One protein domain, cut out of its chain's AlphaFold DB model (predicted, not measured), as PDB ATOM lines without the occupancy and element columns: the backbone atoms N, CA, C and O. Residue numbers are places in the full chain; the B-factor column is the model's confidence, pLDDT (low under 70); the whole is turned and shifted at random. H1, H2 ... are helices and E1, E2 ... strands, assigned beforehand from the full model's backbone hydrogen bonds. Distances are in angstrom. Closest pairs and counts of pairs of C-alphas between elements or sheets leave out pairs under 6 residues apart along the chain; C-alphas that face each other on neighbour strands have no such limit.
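This is residues 285 to 412 of the 420 residues of an uncharacterized protein of Peptococcaceae bacterium SCADC1_2_3 (UniProt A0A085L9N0). Two antiparallel sheets lie face to face with their strands crossed: a sheet of three strands, E1 to E3, covers part of one face of a larger sheet of five, E4 and E7 to E10. Past the end of E4 at residue 325, off the plane of the larger sheet and at one end of the longest axis, lies the small hairpin E5 and E6, and the short helix H1 only grazes the larger sheet. The 128 printed residues run E1 E2 E3 E4 E5 E6 H1 E7 E8 E9 E10; the sheet orders are E4 - E7 - E8 - E9 - E10, E1 - E2 - E3 and E5 - E6. The class is mostly strand, and the whole is compact, with a radius of gyration of the C-alphas of 14.9 A and spans of 45 by 30 by 25 A.

Find C-alpha 285 at (219.209, 151.508, 191.556); from there E1 runs to residue 288, 10.4 A. Next come E2, residues 293 to 298, 17.3 A, and E3, residues 303 to 308, 17.1 A. Look for E4 at residues 320 to 325, 16.5 A, then E5 at 332 to 335, 9.8 A, and E6 at 340 to 343, 10.3 A. H1, residues 352 to 358, begins at C-alpha 352 (237.313, 164.805, 208.600) and is 9.9 A long. E7 is residues 369 to 376, 23.4 A; E8 is 380 to 388, 24.3 A; E9 is 393 to 400, 22.4 A. E10, residues 405 to 411, 19.7 A, ends at C-alpha 411 (214.173, 152.989, 199.956).

Begin with E1, E2 and E3, a meander, each strand the antiparallel neighbour of the one before; N 286 and O 295 are 2.9 A apart, N 296 and O 305 2.9 A. E7 to E10 form another meander: look at N 371 and O 386, 2.8 A, N 383 and O 397, 2.9 A, and N 407 and O 398, 2.7 A. E4 is an edge strand beside E7, with N 322 and O 372 2.9 A apart. The sheets E1 E2 E3 and E4 E7 E8 E9 E10 make a sandwich, two sheets face to face, with their strands at 73 degrees. Between E1 and E10 the closest C-alphas are those of Asp 288 and Asp 411, 5.4 A. In the hairpin E5 and E6, N 333 and O 342 are 2.8 A apart. H1 only grazes the larger sheet, with residues 354 to 358, and every O i to N i+4 pair in it is within hydrogen-bond range. The closest C-alphas of E6 and H1 are those of Ile 343 and Val 358, 6.8 A.

The two C-alphas farthest apart are those of Gly 310 and Phe 337, 45.9 A. The printed part has no cut. The link from E3 to E4, 11 residues, is long; in it residues 316 to 317 pair antiparallel with residues 303 to 304 of E3. Mean pLDDT of the printed part is 87.7, and residues 389 to 391 are under 70.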
ATOM      1  N   ILE A 285     220.374 150.659 191.792       91.50
ATOM      2  CA  ILE A 285     219.209 151.508 191.556       91.50
ATOM      3  C   ILE A 285     218.324 151.388 192.791       91.50
ATOM      4  O   ILE A 285     217.931 150.285 193.151       91.50
ATOM      5  N   PHE A 286     218.052 152.516 193.442       92.69
ATOM      6  CA  PHE A 286     217.172 152.595 194.605       92.69
ATOM      7  C   PHE A 286     215.988 153.490 194.282       92.69
ATOM      8  O   PHE A 286     216.180 154.610 193.793       92.69
ATOM      9  N   GLU A 287     214.781 153.045 194.614       93.19
ATOM     10  CA  GLU A 287     213.543 153.736 194.263       93.19
ATOM     11  C   GLU A 287     212.689 154.049 195.501       93.19
ATOM     12  O   GLU A 287     212.484 153.245 196.402       93.19
ATOM     13  N   ASP A 288     212.114 155.251 195.547       92.75
ATOM     14  CA  ASP A 288     211.039 155.590 196.480       92.75
ATOM     15  C   ASP A 288     209.798 155.973 195.677       92.75
ATOM     16  O   ASP A 288     209.512 157.151 195.427       92.75
ATOM     17  N   LEU A 289     209.024 154.952 195.299       90.31
ATOM     18  CA  LEU A 289     207.794 155.089 194.511       90.31
ATOM     19  C   LEU A 289     206.763 156.032 195.150       90.31
ATOM     20  O   LEU A 289     205.924 156.603 194.455       90.31
ATOM     21  N   ARG A 290     206.800 156.230 196.477       92.19
ATOM     22  CA  ARG A 290     205.868 157.147 197.159       92.19
ATOM     23  C   ARG A 290     206.222 158.605 196.910       92.19
ATOM     24  O   ARG A 290     205.331 159.453 196.933       92.19
ATOM     25  N   ARG A 291     207.511 158.900 196.743       92.00
ATOM     26  CA  ARG A 291     208.028 160.253 196.504       92.00
ATOM     27  C   ARG A 291     208.391 160.493 195.041       92.00
ATOM     28  O   ARG A 291     208.596 161.648 194.679       92.00
ATOM     29  N   GLY A 292     208.417 159.440 194.220       93.56
ATOM     30  CA  GLY A 292     208.829 159.485 192.819       93.56
ATOM     31  C   GLY A 292     210.293 159.894 192.672       93.56
ATOM     32  O   GLY A 292     210.620 160.677 191.784       93.56
ATOM     33  N   THR A 293     211.135 159.459 193.610       96.31
ATOM     34  CA  THR A 293     212.574 159.736 193.606       96.31
ATOM     35  C   THR A 293     213.353 158.455 193.405       96.31
ATOM     36  O   THR A 293     212.980 157.435 193.978       96.31
ATOM     37  N   GLU A 294     214.458 158.542 192.683       96.12
ATOM     38  CA  GLU A 294     215.324 157.408 192.372       96.12
ATOM     39  C   GLU A 294     216.791 157.848 192.460       96.12
ATOM     40  O   GLU A 294     217.129 158.994 192.140       96.12
ATOM     41  N   LEU A 295     217.654 156.961 192.950       96.12
ATOM     42  CA  LEU A 295     219.100 157.152 192.974       96.12
ATOM     43  C   LEU A 295     219.760 155.963 192.289       96.12
ATOM     44  O   LEU A 295     219.677 154.837 192.774       96.12
ATOM     45  N   ARG A 296     220.480 156.251 191.209       93.75
ATOM     46  CA  ARG A 296     221.309 155.288 190.493       93.75
ATOM     47  C   ARG A 296     222.775 155.517 190.814       93.75
ATOM     48  O   ARG A 296     223.197 156.669 190.945       93.75
ATOM     49  N   ILE A 297     223.549 154.450 190.966       92.56
ATOM     50  CA  ILE A 297     224.945 154.506 191.408       92.56
ATOM     51  C   ILE A 297     225.785 153.544 190.571       92.56
ATOM     52  O   ILE A 297     225.415 152.388 190.388       92.56
ATOM     53  N   ASN A 298     226.944 154.012 190.118       89.19
ATOM     54  CA  ASN A 298     228.014 153.176 189.586       89.19
ATOM     55  C   ASN A 298     229.264 153.415 190.441       89.19
ATOM     56  O   ASN A 298     229.777 154.540 190.530       89.19
ATOM     57  N   THR A 299     229.745 152.370 191.123       88.00
ATOM     58  CA  THR A 299     230.874 152.533 192.046       88.00
ATOM     59  C   THR A 299     232.241 152.489 191.369       88.00
ATOM     60  O   THR A 299     233.201 153.031 191.930       88.00
ATOM     61  N   GLY A 300     232.330 151.909 190.167       80.94
ATOM     62  CA  GLY A 300     233.542 151.882 189.346       80.94
ATOM     63  C   GLY A 300     233.967 153.288 188.925       80.94
ATOM     64  O   GLY A 300     235.082 153.721 189.230       80.94
ATOM     65  N   ASP A 301     233.032 154.038 188.345       75.81
ATOM     66  CA  ASP A 301     233.260 155.396 187.835       75.81
ATOM     67  C   ASP A 301     233.023 156.484 188.890       75.81
ATOM     68  O   ASP A 301     233.364 157.660 188.702       75.81
ATOM     69  N   LYS A 302     232.487 156.085 190.050       85.50
ATOM     70  CA  LYS A 302     232.063 156.967 191.148       85.50
ATOM     71  C   LYS A 302     231.035 157.998 190.696       85.50
ATOM     72  O   LYS A 302     231.060 159.157 191.129       85.50
ATOM     73  N   THR A 303     230.139 157.571 189.823       87.88
ATOM     74  CA  THR A 303     229.069 158.385 189.257       87.88
ATOM     75  C   THR A 303     227.735 158.008 189.885       87.88
ATOM     76  O   THR A 303     227.545 156.920 190.434       87.88
ATOM     77  N   PHE A 304     226.810 158.954 189.858       93.12
ATOM     78  CA  PHE A 304     225.446 158.747 190.307       93.12
ATOM     79  C   PHE A 304     224.484 159.572 189.453       93.12
ATOM     80  O   PHE A 304     224.872 160.566 188.833       93.12
ATOM     81  N   GLN A 305     223.216 159.182 189.460       93.62
ATOM     82  CA  GLN A 305     222.126 159.979 188.915       93.62
ATOM     83  C   GLN A 305     221.002 160.036 189.937       93.62
ATOM     84  O   GLN A 305     220.558 159.008 190.443       93.62
ATOM     85  N   PHE A 306     220.549 161.248 190.247       96.00
ATOM     86  CA  PHE A 306     219.377 161.451 191.086       96.00
ATOM     87  C   PHE A 306     218.202 161.885 190.217       96.00
ATOM     88  O   PHE A 306     218.327 162.788 189.390       96.00
ATOM     89  N   ILE A 307     217.053 161.257 190.416       95.88
ATOM     90  CA  ILE A 307     215.822 161.548 189.687       95.88
ATOM     91  C   ILE A 307     214.755 161.934 190.704       95.88
ATOM     92  O   ILE A 307     214.666 161.374 191.797       95.88
ATOM     93  N   ARG A 308     213.948 162.931 190.346       95.00
ATOM     94  CA  ARG A 308     212.815 163.403 191.141       95.00
ATOM     95  C   ARG A 308     211.585 163.612 190.259       95.00
ATOM     96  O   ARG A 308     211.720 163.718 189.037       95.00
ATOM     97  N   PRO A 309     210.395 163.848 190.844       94.12
ATOM     98  CA  PRO A 309     209.221 164.169 190.047       94.12
ATOM     99  C   PRO A 309     209.470 165.402 189.170       94.12
ATOM    100  O   PRO A 309     209.760 166.496 189.673       94.12
ATOM    101  N   GLY A 310     209.376 165.209 187.853       91.44
ATOM    102  CA  GLY A 310     209.515 166.260 186.846       91.44
ATOM    103  C   GLY A 310     210.928 166.823 186.654       91.44
ATOM    104  O   GLY A 310     211.034 167.938 186.147       91.44
ATOM    105  N   LYS A 311     211.990 166.135 187.102       89.88
ATOM    106  CA  LYS A 311     213.380 166.459 186.729       89.88
ATOM    107  C   LYS A 311     214.289 165.247 186.914       89.88
ATOM    108  O   LYS A 311     214.384 164.706 188.015       89.88
ATOM    109  N   GLU A 312     215.010 164.912 185.859       91.81
ATOM    110  CA  GLU A 312     216.169 164.030 185.907       91.81
ATOM    111  C   GLU A 312     217.407 164.918 185.984       91.81
ATOM    112  O   GLU A 312     217.588 165.802 185.146       91.81
ATOM    113  N   PHE A 313     218.218 164.757 187.029       87.12
ATOM    114  CA  PHE A 313     219.518 165.417 187.046       87.12
ATOM    115  C   PHE A 313     220.450 164.680 186.074       87.12
ATOM    116  O   PHE A 313     220.308 163.461 185.910       87.12
ATOM    117  N   PRO A 314     221.401 165.381 185.429       82.19
ATOM    118  CA  PRO A 314     222.410 164.713 184.619       82.19
ATOM    119  C   PRO A 314     223.231 163.752 185.489       82.19
ATOM    120  O   PRO A 314     223.284 163.890 186.717       82.19
ATOM    121  N   VAL A 315     223.886 162.787 184.849       84.62
ATOM    122  CA  VAL A 315     224.866 161.923 185.516       84.62
ATOM    123  C   VAL A 315     225.972 162.803 186.094       84.62
ATOM    124  O   VAL A 315     226.536 163.648 185.403       84.62
ATOM    125  N   LYS A 316     226.279 162.627 187.379       84.88
ATOM    126  CA  LYS A 316     227.276 163.430 188.094       84.88
ATOM    127  C   LYS A 316     228.333 162.526 188.701       84.88
ATOM    128  O   LYS A 316     228.030 161.468 189.250       84.88
ATOM    129  N   LYS A 317     229.592 162.963 188.653       84.06
ATOM    130  CA  LYS A 317     230.673 162.350 189.427       84.06
ATOM    131  C   LYS A 317     230.592 162.851 190.860       84.06
ATOM    132  O   LYS A 317     230.599 164.059 191.084       84.06
ATOM    133  N   ALA A 318     230.522 161.940 191.823       88.31
ATOM    134  CA  ALA A 318     230.429 162.320 193.224       88.31
ATOM    135  C   ALA A 318     231.671 163.113 193.649       88.31
ATOM    136  O   ALA A 318     232.800 162.668 193.424       88.31
ATOM    137  N   THR A 319     231.474 164.245 194.335       85.44
ATOM    138  CA  THR A 319     232.570 164.961 195.010       85.44
ATOM    139  C   THR A 319     233.366 164.003 195.897       85.44
ATOM    140  O   THR A 319     234.595 164.057 195.941       85.44
ATOM    141  N   GLN A 320     232.663 163.090 196.575       85.38
ATOM    142  CA  GLN A 320     233.246 161.962 197.284       85.38
ATOM    143  C   GLN A 320     232.331 160.738 197.206       85.38
ATOM    144  O   GLN A 320     231.131 160.828 197.457       85.38
ATOM    145  N   MET A 321     232.923 159.573 196.942       89.19
ATOM    146  CA  MET A 321     232.252 158.283 197.066       89.19
ATOM    147  C   MET A 321     233.140 157.300 197.827       89.19
ATOM    148  O   MET A 321     234.310 157.104 197.474       89.19
ATOM    149  N   LEU A 322     232.584 156.690 198.874       88.25
ATOM    150  CA  LEU A 322     233.236 155.651 199.665       88.25
ATOM    151  C   LEU A 322     232.446 154.350 199.560       88.25
ATOM    152  O   LEU A 322     231.292 154.300 199.972       88.25
ATOM    153  N   VAL A 323     233.123 153.293 199.118       89.38
ATOM    154  CA  VAL A 323     232.590 151.928 199.094       89.38
ATOM    155  C   VAL A 323     233.265 151.117 200.194       89.38
ATOM    156  O   VAL A 323     234.491 150.966 200.220       89.38
ATOM    157  N   VAL A 324     232.471 150.609 201.130       87.81
ATOM    158  CA  VAL A 324     232.918 149.769 202.241       87.81
ATOM    159  C   VAL A 324     232.367 148.367 202.050       87.81
ATOM    160  O   VAL A 324     231.217 148.084 202.368       87.81
ATOM    161  N   ASP A 325     233.233 147.481 201.580       86.75
ATOM    162  CA  ASP A 325     232.954 146.054 201.464       86.75
ATOM    163  C   ASP A 325     233.216 145.356 202.813       86.75
ATOM    164  O   ASP A 325     234.303 145.453 203.406       86.75
ATOM    165  N   SER A 326     232.192 144.679 203.332       82.25
ATOM    166  CA  SER A 326     232.229 143.996 204.626       82.25
ATOM    167  C   SER A 326     232.959 142.650 204.616       82.25
ATOM    168  O   SER A 326     233.244 142.101 205.697       82.25
ATOM    169  N   SER A 327     233.254 142.110 203.428       81.12
ATOM    170  CA  SER A 327     234.120 140.944 203.245       81.12
ATOM    171  C   SER A 327     235.576 141.287 203.580       81.12
ATOM    172  O   SER A 327     236.318 140.452 204.107       81.12
ATOM    173  N   LYS A 328     235.975 142.553 203.382       81.50
ATOM    174  CA  LYS A 328     237.326 143.039 203.681       81.50
ATOM    175  C   LYS A 328     237.546 143.133 205.187       81.50
ATOM    176  O   LYS A 328     236.828 143.808 205.927       81.50
ATOM    177  N   GLN A 329     238.586 142.458 205.669       76.88
ATOM    178  CA  GLN A 329     238.852 142.353 207.098       76.88
ATOM    179  C   GLN A 329     239.129 143.726 207.736       76.88
ATOM    180  O   GLN A 329     240.012 144.473 207.320       76.88
ATOM    181  N   GLY A 330     238.396 144.039 208.808       82.00
ATOM    182  CA  GLY A 330     238.641 145.215 209.646       82.00
ATOM    183  C   GLY A 330     237.964 146.513 209.196       82.00
ATOM    184  O   GLY A 330     238.143 147.520 209.886       82.00
ATOM    185  N   THR A 331     237.177 146.500 208.114       85.31
ATOM    186  CA  THR A 331     236.375 147.651 207.652       85.31
ATOM    187  C   THR A 331     235.173 147.934 208.554       85.31
ATOM    188  O   THR A 331     234.799 149.090 208.739       85.31
ATOM    189  N   LEU A 332     234.621 146.896 209.189       88.56
ATOM    190  CA  LEU A 332     233.551 146.990 210.181       88.56
ATOM    191  C   LEU A 332     234.023 146.508 211.557       88.56
ATOM    192  O   LEU A 332     234.862 145.613 211.677       88.56
ATOM    193  N   LYS A 333     233.447 147.085 212.613       90.94
ATOM    194  CA  LYS A 333     233.662 146.691 214.008       90.94
ATOM    195  C   LYS A 333     232.317 146.431 214.678       90.94
ATOM    196  O   LYS A 333     231.460 147.311 214.686       90.94
ATOM    197  N   TYR A 334     232.165 145.258 215.282       92.38
ATOM    198  CA  TYR A 334     231.021 144.957 216.137       92.38
ATOM    199  C   TYR A 334     231.207 145.587 217.522       92.38
ATOM    200  O   TYR A 334     232.294 145.541 218.107       92.38
ATOM    201  N   ASP A 335     230.151 146.205 218.034       91.38
ATOM    202  CA  ASP A 335     230.077 146.777 219.367       91.38
ATOM    203  C   ASP A 335     229.166 145.905 220.250       91.38
ATOM    204  O   ASP A 335     227.946 145.916 220.072       91.38
ATOM    205  N   PRO A 336     229.727 145.140 221.205       91.19
ATOM    206  CA  PRO A 336     228.951 144.193 222.000       91.19
ATOM    207  C   PRO A 336     228.015 144.866 223.012       91.19
ATOM    208  O   PRO A 336     227.058 144.230 223.449       91.19
ATOM    209  N   PHE A 337     228.256 146.131 223.381       91.94
ATOM    210  CA  PHE A 337     227.419 146.847 224.350       91.94
ATOM    211  C   PHE A 337     226.114 147.312 223.716       91.94
ATOM    212  O   PHE A 337     225.045 147.168 224.302       91.94
ATOM    213  N   THR A 338     226.207 147.846 222.499       91.69
ATOM    214  CA  THR A 338     225.033 148.302 221.739       91.69
ATOM    215  C   THR A 338     224.441 147.212 220.851       91.69
ATOM    216  O   THR A 338     223.344 147.394 220.336       91.69
ATOM    217  N   LYS A 339     225.140 146.079 220.687       93.31
ATOM    218  CA  LYS A 339     224.801 144.993 219.754       93.31
ATOM    219  C   LYS A 339     224.653 145.487 218.313       93.31
ATOM    220  O   LYS A 339     223.736 145.091 217.604       93.31
ATOM    221  N   THR A 340     225.553 146.373 217.891       92.69
ATOM    222  CA  THR A 340     225.525 146.957 216.545       92.69
ATOM    223  C   THR A 340     226.875 146.867 215.850       92.69
ATOM    224  O   THR A 340     227.930 146.821 216.482       92.69
ATOM    225  N   TRP A 341     226.850 146.864 214.524       90.56
ATOM    226  CA  TRP A 341     228.010 147.056 213.669       90.56
ATOM    227  C   TRP A 341     228.209 148.540 213.375       90.56
ATOM    228  O   TRP A 341     227.255 149.301 213.218       90.56
ATOM    229  N   ARG A 342     229.472 148.954 213.282       90.88
ATOM    230  CA  ARG A 342     229.880 150.305 212.882       90.88
ATOM    231  C   ARG A 342     231.042 150.245 211.910       90.88
ATOM    232  O   ARG A 342     231.865 149.329 211.972       90.88
ATOM    233  N   ILE A 343     231.150 151.262 211.068       87.44
ATOM    234  CA  ILE A 343     232.289 151.421 210.169       87.44
ATOM    235  C   ILE A 343     233.536 151.776 210.983       87.44
ATOM    236  O   ILE A 343     233.521 152.640 211.864       87.44
ATOM    237  N   ASN A 344     234.633 151.081 210.704       87.56
ATOM    238  CA  ASN A 344     235.908 151.293 211.364       87.56
ATOM    239  C   ASN A 344     236.679 152.443 210.703       87.56
ATOM    240  O   ASN A 344     237.609 152.245 209.920       87.56
ATOM    241  N   THR A 345     236.330 153.669 211.079       85.38
ATOM    242  CA  THR A 345     236.926 154.895 210.526       85.38
ATOM    243  C   THR A 345     238.425 155.069 210.807       85.38
ATOM    244  O   THR A 345     239.055 155.938 210.216       85.38
ATOM    245  N   SER A 346     239.026 154.266 211.695       82.69
ATOM    246  CA  SER A 346     240.482 154.277 211.932       82.69
ATOM    247  C   SER A 346     241.282 153.550 210.847       82.69
ATOM    248  O   SER A 346     242.485 153.765 210.721       82.69
ATOM    249  N   LYS A 347     240.619 152.686 210.070       79.75
ATOM    250  CA  LYS A 347     241.220 151.909 208.978       79.75
ATOM    251  C   LYS A 347     240.939 152.503 207.600       79.75
ATOM    252  O   LYS A 347     241.511 152.040 206.621       79.75
ATOM    253  N   LEU A 348     240.089 153.523 207.532       76.69
ATOM    254  CA  LEU A 348     239.703 154.189 206.298       76.69
ATOM    255  C   LEU A 348     240.379 155.560 206.226       76.69
ATOM    256  O   LEU A 348     240.359 156.327 207.191       76.69
ATOM    257  N   LYS A 349     240.982 155.870 205.076       78.75
ATOM    258  CA  LYS A 349     241.496 157.210 204.778       78.75
ATOM    259  C   LYS A 349     240.319 158.086 204.356       78.75
ATOM    260  O   LYS A 349     240.000 158.159 203.178       78.75
ATOM    261  N   LEU A 350     239.650 158.677 205.341       73.50
ATOM    262  CA  LEU A 350     238.509 159.569 205.143       73.50
ATOM    263  C   LEU A 350     238.917 160.995 205.491       73.50
ATOM    264  O   LEU A 350     239.680 161.200 206.443       73.50
ATOM    265  N   ASP A 351     238.382 161.970 204.764       78.38
ATOM    266  CA  ASP A 351     238.458 163.354 205.207       78.38
ATOM    267  C   ASP A 351     237.669 163.535 206.527       78.38
ATOM    268  O   ASP A 351     236.822 162.702 206.880       78.38
ATOM    269  N   PRO A 352     237.938 164.602 207.297       79.81
ATOM    270  CA  PRO A 352     237.313 164.805 208.600       79.81
ATOM    271  C   PRO A 352     235.782 164.901 208.573       79.81
ATOM    272  O   PRO A 352     235.141 164.437 209.520       79.81
ATOM    273  N   PHE A 353     235.202 165.486 207.522       74.31
ATOM    274  CA  PHE A 353     233.760 165.679 207.405       74.31
ATOM    275  C   PHE A 353     233.061 164.345 207.166       74.31
ATOM    276  O   PHE A 353     232.188 163.962 207.954       74.31
ATOM    277  N   LEU A 354     233.516 163.582 206.168       72.19
ATOM    278  CA  LEU A 354     232.971 162.257 205.901       72.19
ATOM    279  C   LEU A 354     233.170 161.364 207.125       72.19
ATOM    280  O   LEU A 354     232.219 160.761 207.611       72.19
ATOM    281  N   LYS A 355     234.367 161.366 207.729       81.38
ATOM    282  CA  LYS A 355     234.665 160.598 208.948       81.38
ATOM    283  C   LYS A 355     233.676 160.865 210.085       81.38
ATOM    284  O   LYS A 355     233.291 159.916 210.773       81.38
ATOM    285  N   ALA A 356     233.286 162.123 210.292       80.88
ATOM    286  CA  ALA A 356     232.306 162.502 211.305       80.88
ATOM    287  C   ALA A 356     230.908 161.960 210.976       80.88
ATOM    288  O   ALA A 356     230.277 161.373 211.855       80.88
ATOM    289  N   GLN A 357     230.465 162.071 209.717       76.00
ATOM    290  CA  GLN A 357     229.194 161.487 209.278       76.00
ATOM    291  C   GLN A 357     229.180 159.967 209.467       76.00
ATOM    292  O   GLN A 357     228.280 159.417 210.106       76.00
ATOM    293  N   VAL A 358     230.226 159.283 208.991       80.94
ATOM    294  CA  VAL A 358     230.271 157.818 208.992       80.94
ATOM    295  C   VAL A 358     230.306 157.242 210.412       80.94
ATOM    296  O   VAL A 358     229.759 156.173 210.687       80.94
ATOM    297  N   ALA A 359     230.939 157.957 211.347       82.38
ATOM    298  CA  ALA A 359     231.075 157.530 212.736       82.38
ATOM    299  C   ALA A 359     229.737 157.428 213.489       82.38
ATOM    300  O   ALA A 359     229.693 156.791 214.550       82.38
ATOM    301  N   MET A 360     228.659 158.020 212.966       81.94
ATOM    302  CA  MET A 360     227.333 157.992 213.588       81.94
ATOM    303  C   MET A 360     226.511 156.760 213.198       81.94
ATOM    304  O   MET A 360     225.675 156.330 213.990       81.94
ATOM    305  N   TYR A 361     226.772 156.144 212.040       84.81
ATOM    306  CA  TYR A 361     225.961 155.021 211.570       84.81
ATOM    307  C   TYR A 361     226.174 153.754 212.404       84.81
ATOM    308  O   TYR A 361     227.299 153.379 212.764       84.81
ATOM    309  N   ARG A 362     225.062 153.101 212.737       87.00
ATOM    310  CA  ARG A 362     224.999 151.849 213.490       87.00
ATOM    311  C   ARG A 362     224.032 150.920 212.779       87.00
ATOM    312  O   ARG A 362     222.937 151.342 212.426       87.00
ATOM    313  N   PHE A 363     224.429 149.667 212.619       86.19
ATOM    314  CA  PHE A 363     223.631 148.652 211.939       86.19
ATOM    315  C   PHE A 363     223.347 147.510 212.911       86.19
ATOM    316  O   PHE A 363     224.264 147.012 213.564       86.19
ATOM    317  N   SER A 364     222.085 147.110 213.050       86.06
ATOM    318  CA  SER A 364     221.704 145.956 213.878       86.06
ATOM    319  C   SER A 364     222.233 144.643 213.301       86.06
ATOM    320  O   SER A 364     222.558 143.719 214.042       86.06
ATOM    321  N   GLU A 365     222.378 144.587 211.980       85.00
ATOM    322  CA  GLU A 365     222.937 143.459 211.243       85.00
ATOM    323  C   GLU A 365     224.241 143.856 210.557       85.00
ATOM    324  O   GLU A 365     224.554 145.040 210.431       85.00
ATOM    325  N   LYS A 366     225.046 142.866 210.156       85.69
ATOM    326  CA  LYS A 366     226.286 143.131 209.423       85.69
ATOM    327  C   LYS A 366     225.922 143.449 207.959       85.69
ATOM    328  O   LYS A 366     225.489 142.519 207.278       85.69
ATOM    329  N   PRO A 367     226.098 144.694 207.479       85.75
ATOM    330  CA  PRO A 367     225.824 145.040 206.083       85.75
ATOM    331  C   PRO A 367     226.809 144.333 205.144       85.75
ATOM    332  O   PRO A 367     227.924 144.042 205.579       85.75
ATOM    333  N   GLY A 368     226.398 144.065 203.898       86.44
ATOM    334  CA  GLY A 368     227.235 143.473 202.845       86.44
ATOM    335  C   GLY A 368     228.193 144.506 202.259       86.44
ATOM    336  O   GLY A 368     229.384 144.511 202.589       86.44
ATOM    337  N   VAL A 369     227.642 145.448 201.497       89.38
ATOM    338  CA  VAL A 369     228.346 146.625 200.969       89.38
ATOM    339  C   VAL A 369     227.680 147.890 201.508       89.38
ATOM    340  O   VAL A 369     226.463 147.938 201.662       89.38
ATOM    341  N   ILE A 370     228.476 148.907 201.847       90.06
ATOM    342  CA  ILE A 370     227.985 150.241 202.217       90.06
ATOM    343  C   ILE A 370     228.579 151.259 201.256       90.06
ATOM    344  O   ILE A 370     229.802 151.355 201.141       90.06
ATOM    345  N   ILE A 371     227.727 152.060 200.636       91.75
ATOM    346  CA  ILE A 371     228.113 153.118 199.712       91.75
ATOM    347  C   ILE A 371     227.701 154.445 200.332       91.75
ATOM    348  O   ILE A 371     226.545 154.645 200.701       91.75
ATOM    349  N   LEU A 372     228.661 155.351 200.479       90.88
ATOM    350  CA  LEU A 372     228.416 156.719 200.921       90.88
ATOM    351  C   LEU A 372     228.723 157.657 199.770       90.88
ATOM    352  O   LEU A 372     229.820 157.597 199.211       90.88
ATOM    353  N   ILE A 373     227.772 158.528 199.461       92.56
ATOM    354  CA  ILE A 373     227.890 159.511 198.388       92.56
ATOM    355  C   ILE A 373     227.729 160.893 198.993       92.56
ATOM    356  O   ILE A 373     226.769 161.158 199.719       92.56
ATOM    357  N   PHE A 374     228.664 161.773 198.662       90.12
ATOM    358  CA  PHE A 374     228.538 163.200 198.880       90.12
ATOM    359  C   PHE A 374     228.822 163.931 197.573       90.12
ATOM    360  O   PHE A 374     229.829 163.674 196.908       90.12
ATOM    361  N   HIS A 375     227.937 164.851 197.219       92.12
ATOM    362  CA  HIS A 375     228.075 165.687 196.040       92.12
ATOM    363  C   HIS A 375     227.636 167.115 196.319       92.12
ATOM    364  O   HIS A 375     226.647 167.343 197.017       92.12
ATOM    365  N   GLN A 376     228.354 168.069 195.738       88.50
ATOM    366  CA  GLN A 376     227.984 169.472 195.755       88.50
ATOM    367  C   GLN A 376     228.449 170.148 194.465       88.50
ATOM    368  O   GLN A 376     229.648 170.252 194.208       88.50
ATOM    369  N   ASP A 377     227.493 170.666 193.702       85.62
ATOM    370  CA  ASP A 377     227.726 171.618 192.620       85.62
ATOM    371  C   ASP A 377     226.693 172.763 192.675       85.62
ATOM    372  O   ASP A 377     225.985 172.945 193.671       85.62
ATOM    373  N   GLU A 378     226.651 173.589 191.633       82.88
ATOM    374  CA  GLU A 378     225.730 174.727 191.505       82.88
ATOM    375  C   GLU A 378     224.256 174.335 191.299       82.88
ATOM    376  O   GLU A 378     223.368 175.181 191.397       82.88
ATOM    377  N   GLU A 379     223.985 173.064 191.005       86.50
ATOM    378  CA  GLU A 379     222.664 172.538 190.684       86.50
ATOM    379  C   GLU A 379     222.120 171.624 191.793       86.50
ATOM    380  O   GLU A 379     220.927 171.668 192.106       86.50
ATOM    381  N   LEU A 380     222.981 170.804 192.400       92.69
ATOM    382  CA  LEU A 380     222.622 169.718 193.300       92.69
ATOM    383  C   LEU A 380     223.605 169.599 194.473       92.69
ATOM    384  O   LEU A 380     224.810 169.419 194.296       92.69
ATOM    385  N   ILE A 381     223.059 169.588 195.689       93.69
ATOM    386  CA  ILE A 381     223.765 169.136 196.897       93.69
ATOM    387  C   ILE A 381     223.134 167.822 197.338       93.69
ATOM    388  O   ILE A 381     221.945 167.801 197.654       93.69
ATOM    389  N   LEU A 382     223.901 166.735 197.384       95.44
ATOM    390  CA  LEU A 382     223.392 165.399 197.683       95.44
ATOM    391  C   LEU A 382     224.252 164.683 198.728       95.44
ATOM    392  O   LEU A 382     225.479 164.697 198.666       95.44
ATOM    393  N   SER A 383     223.587 164.026 199.676       92.81
ATOM    394  CA  SER A 383     224.192 163.106 200.638       92.81
ATOM    395  C   SER A 383     223.376 161.819 200.663       92.81
ATOM    396  O   SER A 383     222.174 161.867 200.934       92.81
ATOM    397  N   ALA A 384     224.019 160.680 200.416       93.50
ATOM    398  CA  ALA A 384     223.360 159.379 200.418       93.50
ATOM    399  C   ALA A 384     224.145 158.320 201.197       93.50
ATOM    400  O   ALA A 384     225.380 158.324 201.215       93.50
ATOM    401  N   ILE A 385     223.401 157.397 201.803       90.94
ATOM    402  CA  ILE A 385     223.891 156.104 202.275       90.94
ATOM    403  C   ILE A 385     223.060 155.008 201.612       90.94
ATOM    404  O   ILE A 385     221.840 154.991 201.760       90.94
ATOM    405  N   ALA A 386     223.734 154.103 200.916       88.81
ATOM    406  CA  ALA A 386     223.160 152.908 200.318       88.81
ATOM    407  C   ALA A 386     223.809 151.660 200.928       88.81
ATOM    408  O   ALA A 386     225.007 151.656 201.232       88.81
ATOM    409  N   ILE A 387     223.011 150.625 201.165       86.69
ATOM    410  CA  ILE A 387     223.435 149.371 201.784       86.69
ATOM    411  C   ILE A 387     222.860 148.214 200.983       86.69
ATOM    412  O   ILE A 387     221.644 148.085 200.895       86.69
ATOM    413  N   ASP A 388     223.733 147.342 200.497       77.94
ATOM    414  CA  ASP A 388     223.375 146.259 199.579       77.94
ATOM    415  C   ASP A 388     223.530 144.842 200.203       77.94
ATOM    416  O   ASP A 388     224.004 144.673 201.340       77.94
ATOM    417  N   GLU A 389     223.073 143.832 199.451       68.31
ATOM    418  CA  GLU A 389     223.084 142.366 199.589       68.31
ATOM    419  C   GLU A 389     222.106 141.764 200.598       68.31
ATOM    420  O   GLU A 389     221.627 140.643 200.416       68.31
ATOM    421  N   LYS A 390     221.853 142.450 201.712       63.62
ATOM    422  CA  LYS A 390     221.015 141.898 202.797       63.62
ATOM    423  C   LYS A 390     219.952 142.835 203.311       63.62
ATOM    424  O   LYS A 390     218.932 142.375 203.811       63.62
ATOM    425  N   ILE A 391     220.259 144.126 203.286       68.50
ATOM    426  CA  ILE A 391     219.371 145.147 203.820       68.50
ATOM    427  C   ILE A 391     218.630 145.815 202.672       68.50
ATOM    428  O   ILE A 391     217.462 146.076 202.878       68.50
ATOM    429  N   ASP A 392     219.269 146.023 201.514       79.81
ATOM    430  CA  ASP A 392     218.712 146.741 200.358       79.81
ATOM    431  C   ASP A 392     218.016 148.037 200.792       79.81
ATOM    432  O   ASP A 392     216.801 148.141 200.944       79.81
ATOM    433  N   PHE A 393     218.839 148.987 201.227       87.19
ATOM    434  CA  PHE A 393     218.369 150.201 201.875       87.19
ATOM    435  C   PHE A 393     219.121 151.405 201.362       87.19
ATOM    436  O   PHE A 393     220.352 151.448 201.424       87.19
ATOM    437  N   CYS A 394     218.367 152.437 201.000       91.56
ATOM    438  CA  CYS A 394     218.918 153.728 200.647       91.56
ATOM    439  C   CYS A 394     218.219 154.860 201.392       91.56
ATOM    440  O   CYS A 394     216.991 154.952 201.461       91.56
ATOM    441  N   LEU A 395     219.028 155.774 201.921       92.19
ATOM    442  CA  LEU A 395     218.574 157.071 202.393       92.19
ATOM    443  C   LEU A 395     219.368 158.155 201.676       92.19
ATOM    444  O   LEU A 395     220.578 158.273 201.879       92.19
ATOM    445  N   THR A 396     218.665 158.982 200.908       95.25
ATOM    446  CA  THR A 396     219.253 160.126 200.203       95.25
ATOM    447  C   THR A 396     218.562 161.415 200.598       95.25
ATOM    448  O   THR A 396     217.334 161.481 200.656       95.25
ATOM    449  N   LEU A 397     219.358 162.452 200.840       95.50
ATOM    450  CA  LEU A 397     218.919 163.835 200.975       95.50
ATOM    451  C   LEU A 397     219.535 164.639 199.833       95.50
ATOM    452  O   LEU A 397     220.758 164.685 199.703       95.50
ATOM    453  N   ALA A 398     218.691 165.264 199.022       96.19
ATOM    454  CA  ALA A 398     219.089 165.983 197.818       96.19
ATOM    455  C   ALA A 398     218.456 167.379 197.796       96.19
ATOM    456  O   ALA A 398     217.242 167.509 197.916       96.19
ATOM    457  N   ASN A 399     219.255 168.426 197.621       95.69
ATOM    458  CA  ASN A 399     218.785 169.797 197.456       95.69
ATOM    459  C   ASN A 399     219.007 170.243 196.011       95.69
ATOM    460  O   ASN A 399     220.150 170.381 195.579       95.69
ATOM    461  N   ASP A 400     217.912 170.496 195.297       93.81
ATOM    462  CA  ASP A 400     217.894 171.191 194.009       93.81
ATOM    463  C   ASP A 400     218.153 172.679 194.281       93.81
ATOM    464  O   ASP A 400     217.271 173.393 194.775       93.81
ATOM    465  N   VAL A 401     219.386 173.123 194.033       90.06
ATOM    466  CA  VAL A 401     219.865 174.474 194.364       90.06
ATOM    467  C   VAL A 401     219.112 175.517 193.545       90.06
ATOM    468  O   VAL A 401     218.690 176.541 194.080       90.06
ATOM    469  N   GLN A 402     218.866 175.222 192.268       85.38
ATOM    470  CA  GLN A 402     218.175 176.125 191.350       85.38
ATOM    471  C   GLN A 402     216.687 176.253 191.689       85.38
ATOM    472  O   GLN A 402     216.141 177.355 191.696       85.38
ATOM    473  N   ALA A 403     216.017 175.138 192.007       89.81
ATOM    474  CA  ALA A 403     214.603 175.159 192.385       89.81
ATOM    475  C   ALA A 403     214.362 175.548 193.855       89.81
ATOM    476  O   ALA A 403     213.204 175.703 194.252       89.81
ATOM    477  N   MET A 404     215.426 175.666 194.659       92.75
ATOM    478  CA  MET A 404     215.379 175.850 196.115       92.75
ATOM    479  C   MET A 404     214.478 174.816 196.811       92.75
ATOM    480  O   MET A 404     213.671 175.150 197.683       92.75
ATOM    481  N   LYS A 405     214.579 173.545 196.402       95.56
ATOM    482  CA  LYS A 405     213.745 172.451 196.925       95.56
ATOM    483  C   LYS A 405     214.591 171.294 197.433       95.56
ATOM    484  O   LYS A 405     215.539 170.877 196.781       95.56
ATOM    485  N   ALA A 406     214.184 170.750 198.577       95.56
ATOM    486  CA  ALA A 406     214.761 169.547 199.153       95.56
ATOM    487  C   ALA A 406     213.912 168.322 198.800       95.56
ATOM    488  O   ALA A 406     212.680 168.360 198.852       95.56
ATOM    489  N   TYR A 407     214.592 167.229 198.493       96.06
ATOM    490  CA  TYR A 407     214.042 165.929 198.166       96.06
ATOM    491  C   TYR A 407     214.679 164.887 199.072       96.06
ATOM    492  O   TYR A 407     215.819 165.019 199.522       96.06
ATOM    493  N   MET A 408     213.908 163.850 199.355       95.06
ATOM    494  CA  MET A 408     214.347 162.733 200.166       95.06
ATOM    495  C   MET A 408     213.917 161.456 199.473       95.06
ATOM    496  O   MET A 408     212.764 161.362 199.059       95.06
ATOM    497  N   LEU A 409     214.831 160.500 199.406       94.31
ATOM    498  CA  LEU A 409     214.566 159.133 198.983       94.31
ATOM    499  C   LEU A 409     214.726 158.251 200.213       94.31
ATOM    500  O   LEU A 409     215.746 158.336 200.904       94.31
ATOM    501  N   ILE A 410     213.699 157.458 200.511       92.06
ATOM    502  CA  ILE A 410     213.776 156.392 201.507       92.06
ATOM    503  C   ILE A 410     213.363 155.102 200.823       92.06
ATOM    504  O   ILE A 410     212.169 154.795 200.757       92.06
ATOM    505  N   ASP A 411     214.363 154.353 200.392       87.62
ATOM    506  CA  ASP A 411     214.173 152.989 199.956       87.62
ATOM    507  C   ASP A 411     214.303 152.080 201.176       87.62
ATOM    508  O   ASP A 411     215.253 152.185 201.959       87.62
ATOM    509  N   LYS A 412     213.260 151.297 201.433       79.75
ATOM    510  CA  LYS A 412     213.133 150.547 202.683       79.75
ATOM    511  C   LYS A 412     213.656 149.136 202.486       79.75
ATOM    512  O   LYS A 412     213.384 148.561 201.448       79.75
TER     513      LYS A 412